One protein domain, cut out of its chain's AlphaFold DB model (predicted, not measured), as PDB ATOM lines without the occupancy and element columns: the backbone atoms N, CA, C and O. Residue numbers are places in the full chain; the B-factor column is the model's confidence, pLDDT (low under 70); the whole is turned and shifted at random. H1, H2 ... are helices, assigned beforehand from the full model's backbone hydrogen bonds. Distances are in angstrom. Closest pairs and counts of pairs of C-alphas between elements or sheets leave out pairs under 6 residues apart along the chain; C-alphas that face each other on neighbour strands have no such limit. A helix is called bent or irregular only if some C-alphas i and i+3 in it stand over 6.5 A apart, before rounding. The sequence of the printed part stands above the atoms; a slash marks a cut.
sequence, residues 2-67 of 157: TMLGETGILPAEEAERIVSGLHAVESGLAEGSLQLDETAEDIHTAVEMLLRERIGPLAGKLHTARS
ATOM      1  N   THR A   2     152.133 190.563 197.629       93.38
ATOM      2  CA  THR A   2     152.877 191.597 196.879       93.38
ATOM      3  C   THR A   2     152.058 192.228 195.752       93.38
ATOM      4  O   THR A   2     151.802 193.423 195.803       93.38
ATOM      5  N   MET A   3     151.512 191.416 194.835       95.38
ATOM      6  CA  MET A   3     150.644 191.911 193.753       95.38
ATOM      7  C   MET A   3     149.434 192.712 194.266       95.38
ATOM      8  O   MET A   3     149.080 193.728 193.678       95.38
ATOM      9  N   LEU A   4     148.812 192.309 195.383       94.50
ATOM     10  CA  LEU A   4     147.670 193.036 195.958       94.50
ATOM     11  C   LEU A   4     148.074 194.422 196.483       94.50
ATOM     12  O   LEU A   4     147.282 195.355 196.395       94.50
ATOM     13  N   GLY A   5     149.293 194.556 197.015       94.00
ATOM     14  CA  GLY A   5     149.866 195.844 197.409       94.00
ATOM     15  C   GLY A   5     150.222 196.715 196.202       94.00
ATOM     16  O   GLY A   5     149.846 197.880 196.151       94.00
ATOM     17  N   GLU A   6     150.882 196.137 195.195       94.56
ATOM     18  CA  GLU A   6     151.283 196.836 193.963       94.56
ATOM     19  C   GLU A   6     150.085 197.343 193.149       94.56
ATOM     20  O   GLU A   6     150.145 198.413 192.547       94.56
ATOM     21  N   THR A   7     148.977 196.599 193.152       95.62
ATOM     22  CA  THR A   7     147.725 196.978 192.474       95.62
ATOM     23  C   THR A   7     146.820 197.875 193.322       95.62
ATOM     24  O   THR A   7     145.754 198.280 192.861       95.62
ATOM     25  N   GLY A   8     147.216 198.198 194.559       94.38
ATOM     26  CA  GLY A   8     146.460 199.065 195.464       94.38
ATOM     27  C   GLY A   8     145.188 198.443 196.050       94.38
ATOM     28  O   GLY A   8     144.409 199.148 196.687       94.38
ATOM     29  N   ILE A   9     144.967 197.134 195.869       95.56
ATOM     30  CA  ILE A   9     143.864 196.400 196.511       95.56
ATOM     31  C   ILE A   9     144.070 196.359 198.030       95.56
ATOM     32  O   ILE A   9     143.107 196.442 198.794       95.56
ATOM     33  N   LEU A  10     145.328 196.249 198.466       95.12
ATOM     34  CA  LEU A  10     145.732 196.378 199.862       95.12
ATOM     35  C   LEU A  10     146.695 197.559 200.035       95.12
ATOM     36  O   LEU A  10     147.519 197.805 199.153       95.12
ATOM     37  N   PRO A  11     146.657 198.256 201.184       96.75
ATOM     38  CA  PRO A  11     147.731 199.163 201.568       96.75
ATOM     39  C   PRO A  11     149.089 198.446 201.552       96.75
ATOM     40  O   PRO A  11     149.185 197.292 201.973       96.75
ATOM     41  N   ALA A  12     150.149 199.135 201.122       95.75
ATOM     42  CA  ALA A  12     151.495 198.556 201.040       95.75
ATOM     43  C   ALA A  12     151.967 197.973 202.386       95.75
ATOM     44  O   ALA A  12     152.443 196.843 202.437       95.75
ATOM     45  N   GLU A  13     151.718 198.688 203.485       96.75
ATOM     46  CA  GLU A  13     152.038 198.234 204.844       96.75
ATOM     47  C   GLU A  13     151.292 196.939 205.220       96.75
ATOM     48  O   GLU A  13     151.851 196.033 205.838       96.75
ATOM     49  N   GLU A  14     150.025 196.804 204.817       97.12
ATOM     50  CA  GLU A  14     149.265 195.571 205.030       97.12
ATOM     51  C   GLU A  14     149.850 194.407 204.218       97.12
ATOM     52  O   GLU A  14     149.998 193.303 204.746       97.12
ATOM     53  N   ALA A  15     150.226 194.647 202.959       96.88
ATOM     54  CA  ALA A  15     150.857 193.638 202.115       96.88
ATOM     55  C   ALA A  15     152.209 193.174 202.688       96.88
ATOM     56  O   ALA A  15     152.451 191.967 202.770       96.88
ATOM     57  N   GLU A  16     153.052 194.101 203.149       97.19
ATOM     58  CA  GLU A  16     154.338 193.808 203.796       97.19
ATOM     59  C   GLU A  16     154.168 192.994 205.081       97.19
ATOM     60  O   GLU A  16     154.902 192.026 205.312       97.19
ATOM     61  N   ARG A  17     153.162 193.325 205.901       97.81
ATOM     62  CA  ARG A  17     152.834 192.559 207.111       97.81
ATOM     63  C   ARG A  17     152.396 191.134 206.790       97.81
ATOM     64  O   ARG A  17     152.787 190.213 207.505       97.81
ATOM     65  N   ILE A  18     151.622 190.934 205.723       97.69
ATOM     66  CA  ILE A  18     151.222 189.595 205.268       97.69
ATOM     67  C   ILE A  18     152.444 188.796 204.793       97.69
ATOM     68  O   ILE A  18     152.609 187.651 205.208       97.69
ATOM     69  N   VAL A  19     153.321 189.388 203.975       97.62
ATOM     70  CA  VAL A  19     154.551 188.730 203.489       97.62
ATOM     71  C   VAL A  19     155.475 188.357 204.652       97.62
ATOM     72  O   VAL A  19     155.894 187.208 204.768       97.62
ATOM     73  N   SER A  20     155.723 189.292 205.569       97.88
ATOM     74  CA  SER A  20     156.539 189.049 206.768       97.88
ATOM     75  C   SER A  20     155.903 188.014 207.707       97.88
ATOM     76  O   SER A  20     156.596 187.269 208.401       97.88
ATOM     77  N   GLY A  21     154.568 187.963 207.740       97.88
ATOM     78  CA  GLY A  21     153.788 186.930 208.409       97.88
ATOM     79  C   GLY A  21     154.095 185.541 207.856       97.88
ATOM     80  O   GLY A  21     154.489 184.662 208.618       97.88
ATOM     81  N   LEU A  22     153.972 185.386 206.536       97.69
ATOM     82  CA  LEU A  22     154.208 184.133 205.817       97.69
ATOM     83  C   LEU A  22     155.651 183.632 205.963       97.69
ATOM     84  O   LEU A  22     155.839 182.456 206.250       97.69
ATOM     85  N   HIS A  23     156.657 184.506 205.862       98.06
ATOM     86  CA  HIS A  23     158.061 184.105 206.049       98.06
ATOM     87  C   HIS A  23     158.360 183.556 207.444       98.06
ATOM     88  O   HIS A  23     159.183 182.657 207.607       98.06
ATOM     89  N   ALA A  24     157.693 184.071 208.472       97.50
ATOM     90  CA  ALA A  24     157.866 183.521 209.808       97.50
ATOM     91  C   ALA A  24     157.109 182.209 210.011       97.50
ATOM     92  O   ALA A  24     157.576 181.373 210.776       97.50
ATOM     93  N   VAL A  25     155.962 182.022 209.345       97.38
ATOM     94  CA  VAL A  25     155.283 180.718 209.319       97.38
ATOM     95  C   VAL A  25     156.191 179.685 208.654       97.38
ATOM     96  O   VAL A  25     156.423 178.628 209.227       97.38
ATOM     97  N   GLU A  26     156.773 180.018 207.501       97.25
ATOM     98  CA  GLU A  26     157.766 179.193 206.804       97.25
ATOM     99  C   GLU A  26     158.954 178.839 207.713       97.25
ATOM    100  O   GLU A  26     159.258 177.661 207.892       97.25
ATOM    101  N   SER A  27     159.577 179.843 208.340       97.44
ATOM    102  CA  SER A  27     160.731 179.633 209.229       97.44
ATOM    103  C   SER A  27     160.362 178.775 210.442       97.44
ATOM    104  O   SER A  27     161.060 177.817 210.759       97.44
ATOM    105  N   GLY A  28     159.225 179.059 211.084       97.25
ATOM    106  CA  GLY A  28     158.777 178.307 212.254       97.25
ATOM    107  C   GLY A  28     158.412 176.855 211.938       97.25
ATOM    108  O   GLY A  28     158.639 175.977 212.769       97.25
ATOM    109  N   LEU A  29     157.886 176.576 210.741       96.50
ATOM    110  CA  LEU A  29     157.668 175.205 210.269       96.50
ATOM    111  C   LEU A  29     158.999 174.498 209.971       96.50
ATOM    112  O   LEU A  29     159.168 173.343 210.350       96.50
ATOM    113  N   ALA A  30     159.954 175.185 209.337       96.00
ATOM    114  CA  ALA A  30     161.270 174.625 209.021       96.00
ATOM    115  C   ALA A  30     162.101 174.301 210.277       96.00
ATOM    116  O   ALA A  30     162.815 173.301 210.310       96.00
ATOM    117  N   GLU A  31     161.984 175.124 211.321       96.69
ATOM    118  CA  GLU A  31     162.645 174.936 212.619       96.69
ATOM    119  C   GLU A  31     161.900 173.948 213.536       96.69
ATOM    120  O   GLU A  31     162.425 173.549 214.577       96.69
ATOM    121  N   GLY A  32     160.678 173.545 213.170       96.06
ATOM    122  CA  GLY A  32     159.821 172.668 213.972       96.06
ATOM    123  C   GLY A  32     159.198 173.339 215.203       96.06
ATOM    124  O   GLY A  32     158.638 172.646 216.052       96.06
ATOM    125  N   SER A  33     159.283 174.669 215.323       95.75
ATOM    126  CA  SER A  33     158.655 175.437 216.408       95.75
ATOM    127  C   SER A  33     157.157 175.663 216.190       95.75
ATOM    128  O   SER A  33     156.431 175.958 217.137       95.75
ATOM    129  N   LEU A  34     156.701 175.570 214.940       95.44
ATOM    130  CA  LEU A  34     155.293 175.543 214.564       95.44
ATOM    131  C   LEU A  34     154.936 174.150 214.054       95.44
ATOM    132  O   LEU A  34     155.754 173.472 213.434       95.44
ATOM    133  N   GLN A  35     153.692 173.746 214.287       94.50
ATOM    134  CA  GLN A  35     153.133 172.509 213.760       94.50
ATOM    135  C   GLN A  35     151.851 172.817 213.001       94.50
ATOM    136  O   GLN A  35     151.120 173.746 213.341       94.50
ATOM    137  N   LEU A  36     151.606 172.048 211.944       94.62
ATOM    138  CA  LEU A  36     150.351 172.118 211.213       94.62
ATOM    139  C   LEU A  36     149.254 171.478 212.065       94.62
ATOM    140  O   LEU A  36     149.455 170.406 212.632       94.62
ATOM    141  N   ASP A  37     148.105 172.139 212.139       93.38
ATOM    142  CA  ASP A  37     146.933 171.610 212.824       93.38
ATOM    143  C   ASP A  37     146.291 170.503 211.973       93.38
ATOM    144  O   ASP A  37     145.865 170.744 210.844       93.38
ATOM    145  N   GLU A  38     146.210 169.288 212.517       92.38
ATOM    146  CA  GLU A  38     145.602 168.130 211.846       92.38
ATOM    147  C   GLU A  38     144.085 168.279 211.644       92.38
ATOM    148  O   GLU A  38     143.493 167.550 210.849       92.38
ATOM    149  N   THR A  39     143.440 169.213 212.350       94.75
ATOM    150  CA  THR A  39     142.020 169.534 212.157       94.75
ATOM    151  C   THR A  39     141.775 170.433 210.944       94.75
ATOM    152  O   THR A  39     140.624 170.592 210.527       94.75
ATOM    153  N   ALA A  40     142.828 171.009 210.352       94.94
ATOM    154  CA  ALA A  40     142.714 171.764 209.117       94.94
ATOM    155  C   ALA A  40     142.320 170.846 207.950       94.94
ATOM    156  O   ALA A  40     142.867 169.762 207.771       94.94
ATOM    157  N   GLU A  41     141.391 171.312 207.114       93.69
ATOM    158  CA  GLU A  41     140.906 170.557 205.950       93.69
ATOM    159  C   GLU A  41     142.027 170.221 204.953       93.69
ATOM    160  O   GLU A  41     142.063 169.132 204.383       93.69
ATOM    161  N   ASP A  42     142.937 171.169 204.733       94.81
ATOM    162  CA  ASP A  42     144.072 171.024 203.834       94.81
ATOM    163  C   ASP A  42     145.247 171.925 204.267       94.81
ATOM    164  O   ASP A  42     145.145 172.731 205.201       94.81
ATOM    165  N   ILE A  43     146.372 171.809 203.556       94.25
ATOM    166  CA  ILE A  43     147.600 172.566 203.833       94.25
ATOM    167  C   ILE A  43     147.413 174.088 203.766       94.25
ATOM    168  O   ILE A  43     148.032 174.823 204.532       94.25
ATOM    169  N   HIS A  44     146.562 174.585 202.874       94.94
ATOM    170  CA  HIS A  44     146.349 176.017 202.718       94.94
ATOM    171  C   HIS A  44     145.552 176.549 203.916       94.94
ATOM    172  O   HIS A  44     145.931 177.573 204.480       94.94
ATOM    173  N   THR A  45     144.522 175.818 204.368       94.88
ATOM    174  CA  THR A  45     143.793 176.145 205.607       94.88
ATOM    175  C   THR A  45     144.737 176.156 206.809       94.88
ATOM    176  O   THR A  45     144.715 177.107 207.588       94.88
ATOM    177  N   ALA A  46     145.622 175.161 206.929       96.31
ATOM    178  CA  ALA A  46     146.590 175.101 208.024       96.31
ATOM    179  C   ALA A  46     147.532 176.323 208.037       96.31
ATOM    180  O   ALA A  46     147.717 176.968 209.070       96.31
ATOM    181  N   VAL A  47     148.084 176.700 206.878       96.25
ATOM    182  CA  VAL A  47     148.955 177.883 206.750       96.25
ATOM    183  C   VAL A  47     148.200 179.181 207.051       96.25
ATOM    184  O   VAL A  47     148.749 180.089 207.674       96.25
ATOM    185  N   GLU A  48     146.938 179.289 206.642       95.50
ATOM    186  CA  GLU A  48     146.101 180.457 206.933       95.50
ATOM    187  C   GLU A  48     145.776 180.597 208.418       95.50
ATOM    188  O   GLU A  48     145.763 181.720 208.926       95.50
ATOM    189  N   MET A  49     145.538 179.483 209.114       95.88
ATOM    190  CA  MET A  49     145.346 179.466 210.565       95.88
ATOM    191  C   MET A  49     146.594 179.997 211.273       95.88
ATOM    192  O   MET A  49     146.491 180.974 212.016       95.88
ATOM    193  N   LEU A  50     147.776 179.463 210.942       97.19
ATOM    194  CA  LEU A  50     149.056 179.930 211.492       97.19
ATOM    195  C   LEU A  50     149.318 181.411 211.182       97.19
ATOM    196  O   LEU A  50     149.758 182.183 212.038       97.19
ATOM    197  N   LEU A  51     149.013 181.850 209.959       97.56
ATOM    198  CA  LEU A  51     149.142 183.257 209.593       97.56
ATOM    199  C   LEU A  51     148.191 184.130 210.424       97.56
ATOM    200  O   LEU A  51     148.591 185.189 210.912       97.56
ATOM    201  N   ARG A  52     146.940 183.694 210.611       96.88
ATOM    202  CA  ARG A  52     145.923 184.420 211.380       96.88
ATOM    203  C   ARG A  52     146.282 184.535 212.854       96.88
ATOM    204  O   ARG A  52     146.069 185.601 213.424       96.88
ATOM    205  N   GLU A  53     146.845 183.497 213.457       95.94
ATOM    206  CA  GLU A  53     147.369 183.561 214.827       95.94
ATOM    207  C   GLU A  53     148.430 184.655 214.974       95.94
ATOM    208  O   GLU A  53     148.492 185.342 215.993       95.94
ATOM    209  N   ARG A  54     149.220 184.879 213.920       95.19
ATOM    210  CA  ARG A  54     150.345 185.812 213.950       95.19
ATOM    211  C   ARG A  54     149.982 187.260 213.637       95.19
ATOM    212  O   ARG A  54     150.487 188.169 214.292       95.19
ATOM    213  N   ILE A  55     149.158 187.502 212.618       97.12
ATOM    214  CA  ILE A  55     148.827 188.867 212.154       97.12
ATOM    215  C   ILE A  55     147.355 189.242 212.356       97.12
ATOM    216  O   ILE A  55     146.926 190.329 211.955       97.12
ATOM    217  N   GLY A  56     146.580 188.366 212.995       96.81
ATOM    218  CA  GLY A  56     145.177 188.583 213.309       96.81
ATOM    219  C   GLY A  56     144.279 188.587 212.063       96.81
ATOM    220  O   GLY A  56     144.576 187.929 211.062       96.81
ATOM    221  N   PRO A  57     143.167 189.349 212.088       95.75
ATOM    222  CA  PRO A  57     142.192 189.404 210.995       95.75
ATOM    223  C   PRO A  57     142.769 189.800 209.628       95.75
ATOM    224  O   PRO A  57     142.164 189.487 208.604       95.75
ATOM    225  N   LEU A  58     143.940 190.449 209.598       96.19
ATOM    226  CA  LEU A  58     144.622 190.833 208.363       96.19
ATOM    227  C   LEU A  58     144.917 189.628 207.454       96.19
ATOM    228  O   LEU A  58     144.850 189.763 206.234       96.19
ATOM    229  N   ALA A  59     145.166 188.444 208.026       95.38
ATOM    230  CA  ALA A  59     145.412 187.218 207.267       95.38
ATOM    231  C   ALA A  59     144.283 186.888 206.274       95.38
ATOM    232  O   ALA A  59     144.552 186.428 205.167       95.38
ATOM    233  N   GLY A  60     143.028 187.203 206.621       93.50
ATOM    234  CA  GLY A  60     141.872 186.950 205.757       93.50
ATOM    235  C   GLY A  60     141.892 187.742 204.445       93.50
ATOM    236  O   GLY A  60     141.280 187.320 203.466       93.50
ATOM    237  N   LYS A  61     142.638 188.854 204.385       94.81
ATOM    238  CA  LYS A  61     142.786 189.661 203.166       94.81
ATOM    239  C   LYS A  61     143.736 189.038 202.131       94.81
ATOM    240  O   LYS A  61     143.754 189.471 200.984       94.81
ATOM    241  N   LEU A  62     144.510 188.007 202.491       92.69
ATOM    242  CA  LEU A  62     145.411 187.316 201.555       92.69
ATOM    243  C   LEU A  62     144.654 186.619 200.408       92.69
ATOM    244  O   LEU A  62     145.209 186.441 199.325       92.69
ATOM    245  N   HIS A  63     143.394 186.246 200.634       91.50
ATOM    246  CA  HIS A  63     142.544 185.577 199.644       91.50
ATOM    247  C   HIS A  63     141.841 186.502 198.667       91.50
ATOM    248  O   HIS A  63     141.168 186.028 197.752       91.50
ATOM    249  N   THR A  64     141.955 187.815 198.847       91.38
ATOM    250  CA  THR A  64     141.293 188.757 197.953       91.38
ATOM    251  C   THR A  64     141.760 188.526 196.513       91.38
ATOM    252  O   THR A  64     142.957 188.468 196.243       91.38
ATOM    253  N   ALA A  65     140.792 188.377 195.600       87.00
ATOM    254  CA  ALA A  65     141.005 188.077 194.182       87.00
ATOM    255  C   ALA A  65     141.728 186.742 193.883       87.00
ATOM    256  O   ALA A  65     142.325 186.593 192.818       87.00
ATOM    257  N   ARG A  66     141.657 185.755 194.788       91.81
ATOM    258  CA  ARG A  66     142.226 184.412 194.593       91.81
ATOM    259  C   ARG A  66     141.178 183.323 194.824       91.81
ATOM    260  O   ARG A  66     140.481 183.347 195.833       91.81
ATOM    261  N   SER A  67     141.100 182.337 193.926       92.88
ATOM    262  CA  SER A  67     140.316 181.114 194.143       92.88
ATOM    263  C   SER A  67     141.197 179.991 194.707       92.88
ATOM    264  O   SER A  67     142.392 179.913 194.406       92.88
TER     265      SER A  67
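Overview. This is residues 2 to 67 of the 157 residues of the protein "Argininosuccinate lyase" of Candidatus Sumerlaeia bacterium (UniProt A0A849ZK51). One long, straight helix, H2, runs along the longest axis, and H3, sharply kinked near residue 55 and folded back on itself like a V, packs on one side of it. The short helix H1 packs on the beginning of H2, and the long link of residues 31 to 42 leads from the other end of H2 round to the beginning of H3. The printed part has 66 residues with three named helices, H1, H2 and H3 along the chain, and no named strand; the class is all helix. It is compact, with a radius of gyration of the C-alphas of 12.2 A, and spans 34 by 23 by 17 A.

Along the chain. Find C-alpha 2 at (152.877, 191.597, 196.879), where H1 begins; it takes residues 2 to 6. Go on to C-alpha 12 at (151.495, 198.556, 201.040), and from there H2 runs through residues 12 to 30, 27.1 A from first to last C-alpha. After the link, look for H3 at residues 43 to 63; its first and last C-alphas are 14.6 A apart, and it ends with C-alpha 63 at (142.544, 185.577, 199.644). H3 is irregular, with C-alphas 54 and 57 standing 9.4 A apart, and it has a kink of 143 degrees near residue 55.

Arrangement. Begin at H1, which touches H2; the closest C-alphas are those of Gly 5 and Ala 12, 4.8 A apart. H2 touches H1 with residues 12 to 19 alone. Farther along H2, look at Gly 21: H2 and H3 touch, and their closest C-alphas are those of Gly 21 and Leu 51, at 6.0 A. The two run opposite ways at a steep tilt of 37 degrees, only just past shallow, although the line of H3 is a rough one. H2 and H3 form a helical hairpin. H1 and H3 are apart, but only just, with 8.3 A between their closest C-alphas. On the backbone, each O i to N i+4 pair is within hydrogen-bond range in H1 and H2, while in H3 10 of 17 are.

Size, cuts and confidence. The two C-alphas farthest apart are those of Gly 8 and Glu 38, at 35.0 A, while the C-alphas of Thr 2 and Ser 67 are 16.6 A apart. The link from H1 to H2 is tight, with 5 residues, and the link from H2 to H3 is long, with 12. The C-alphas of that long link, residues 31 to 42, lie 13 to 18 A from the mean of the C-alphas. The printed part has no cut. Its mean pLDDT is 95.5, and no printed residue is under 70.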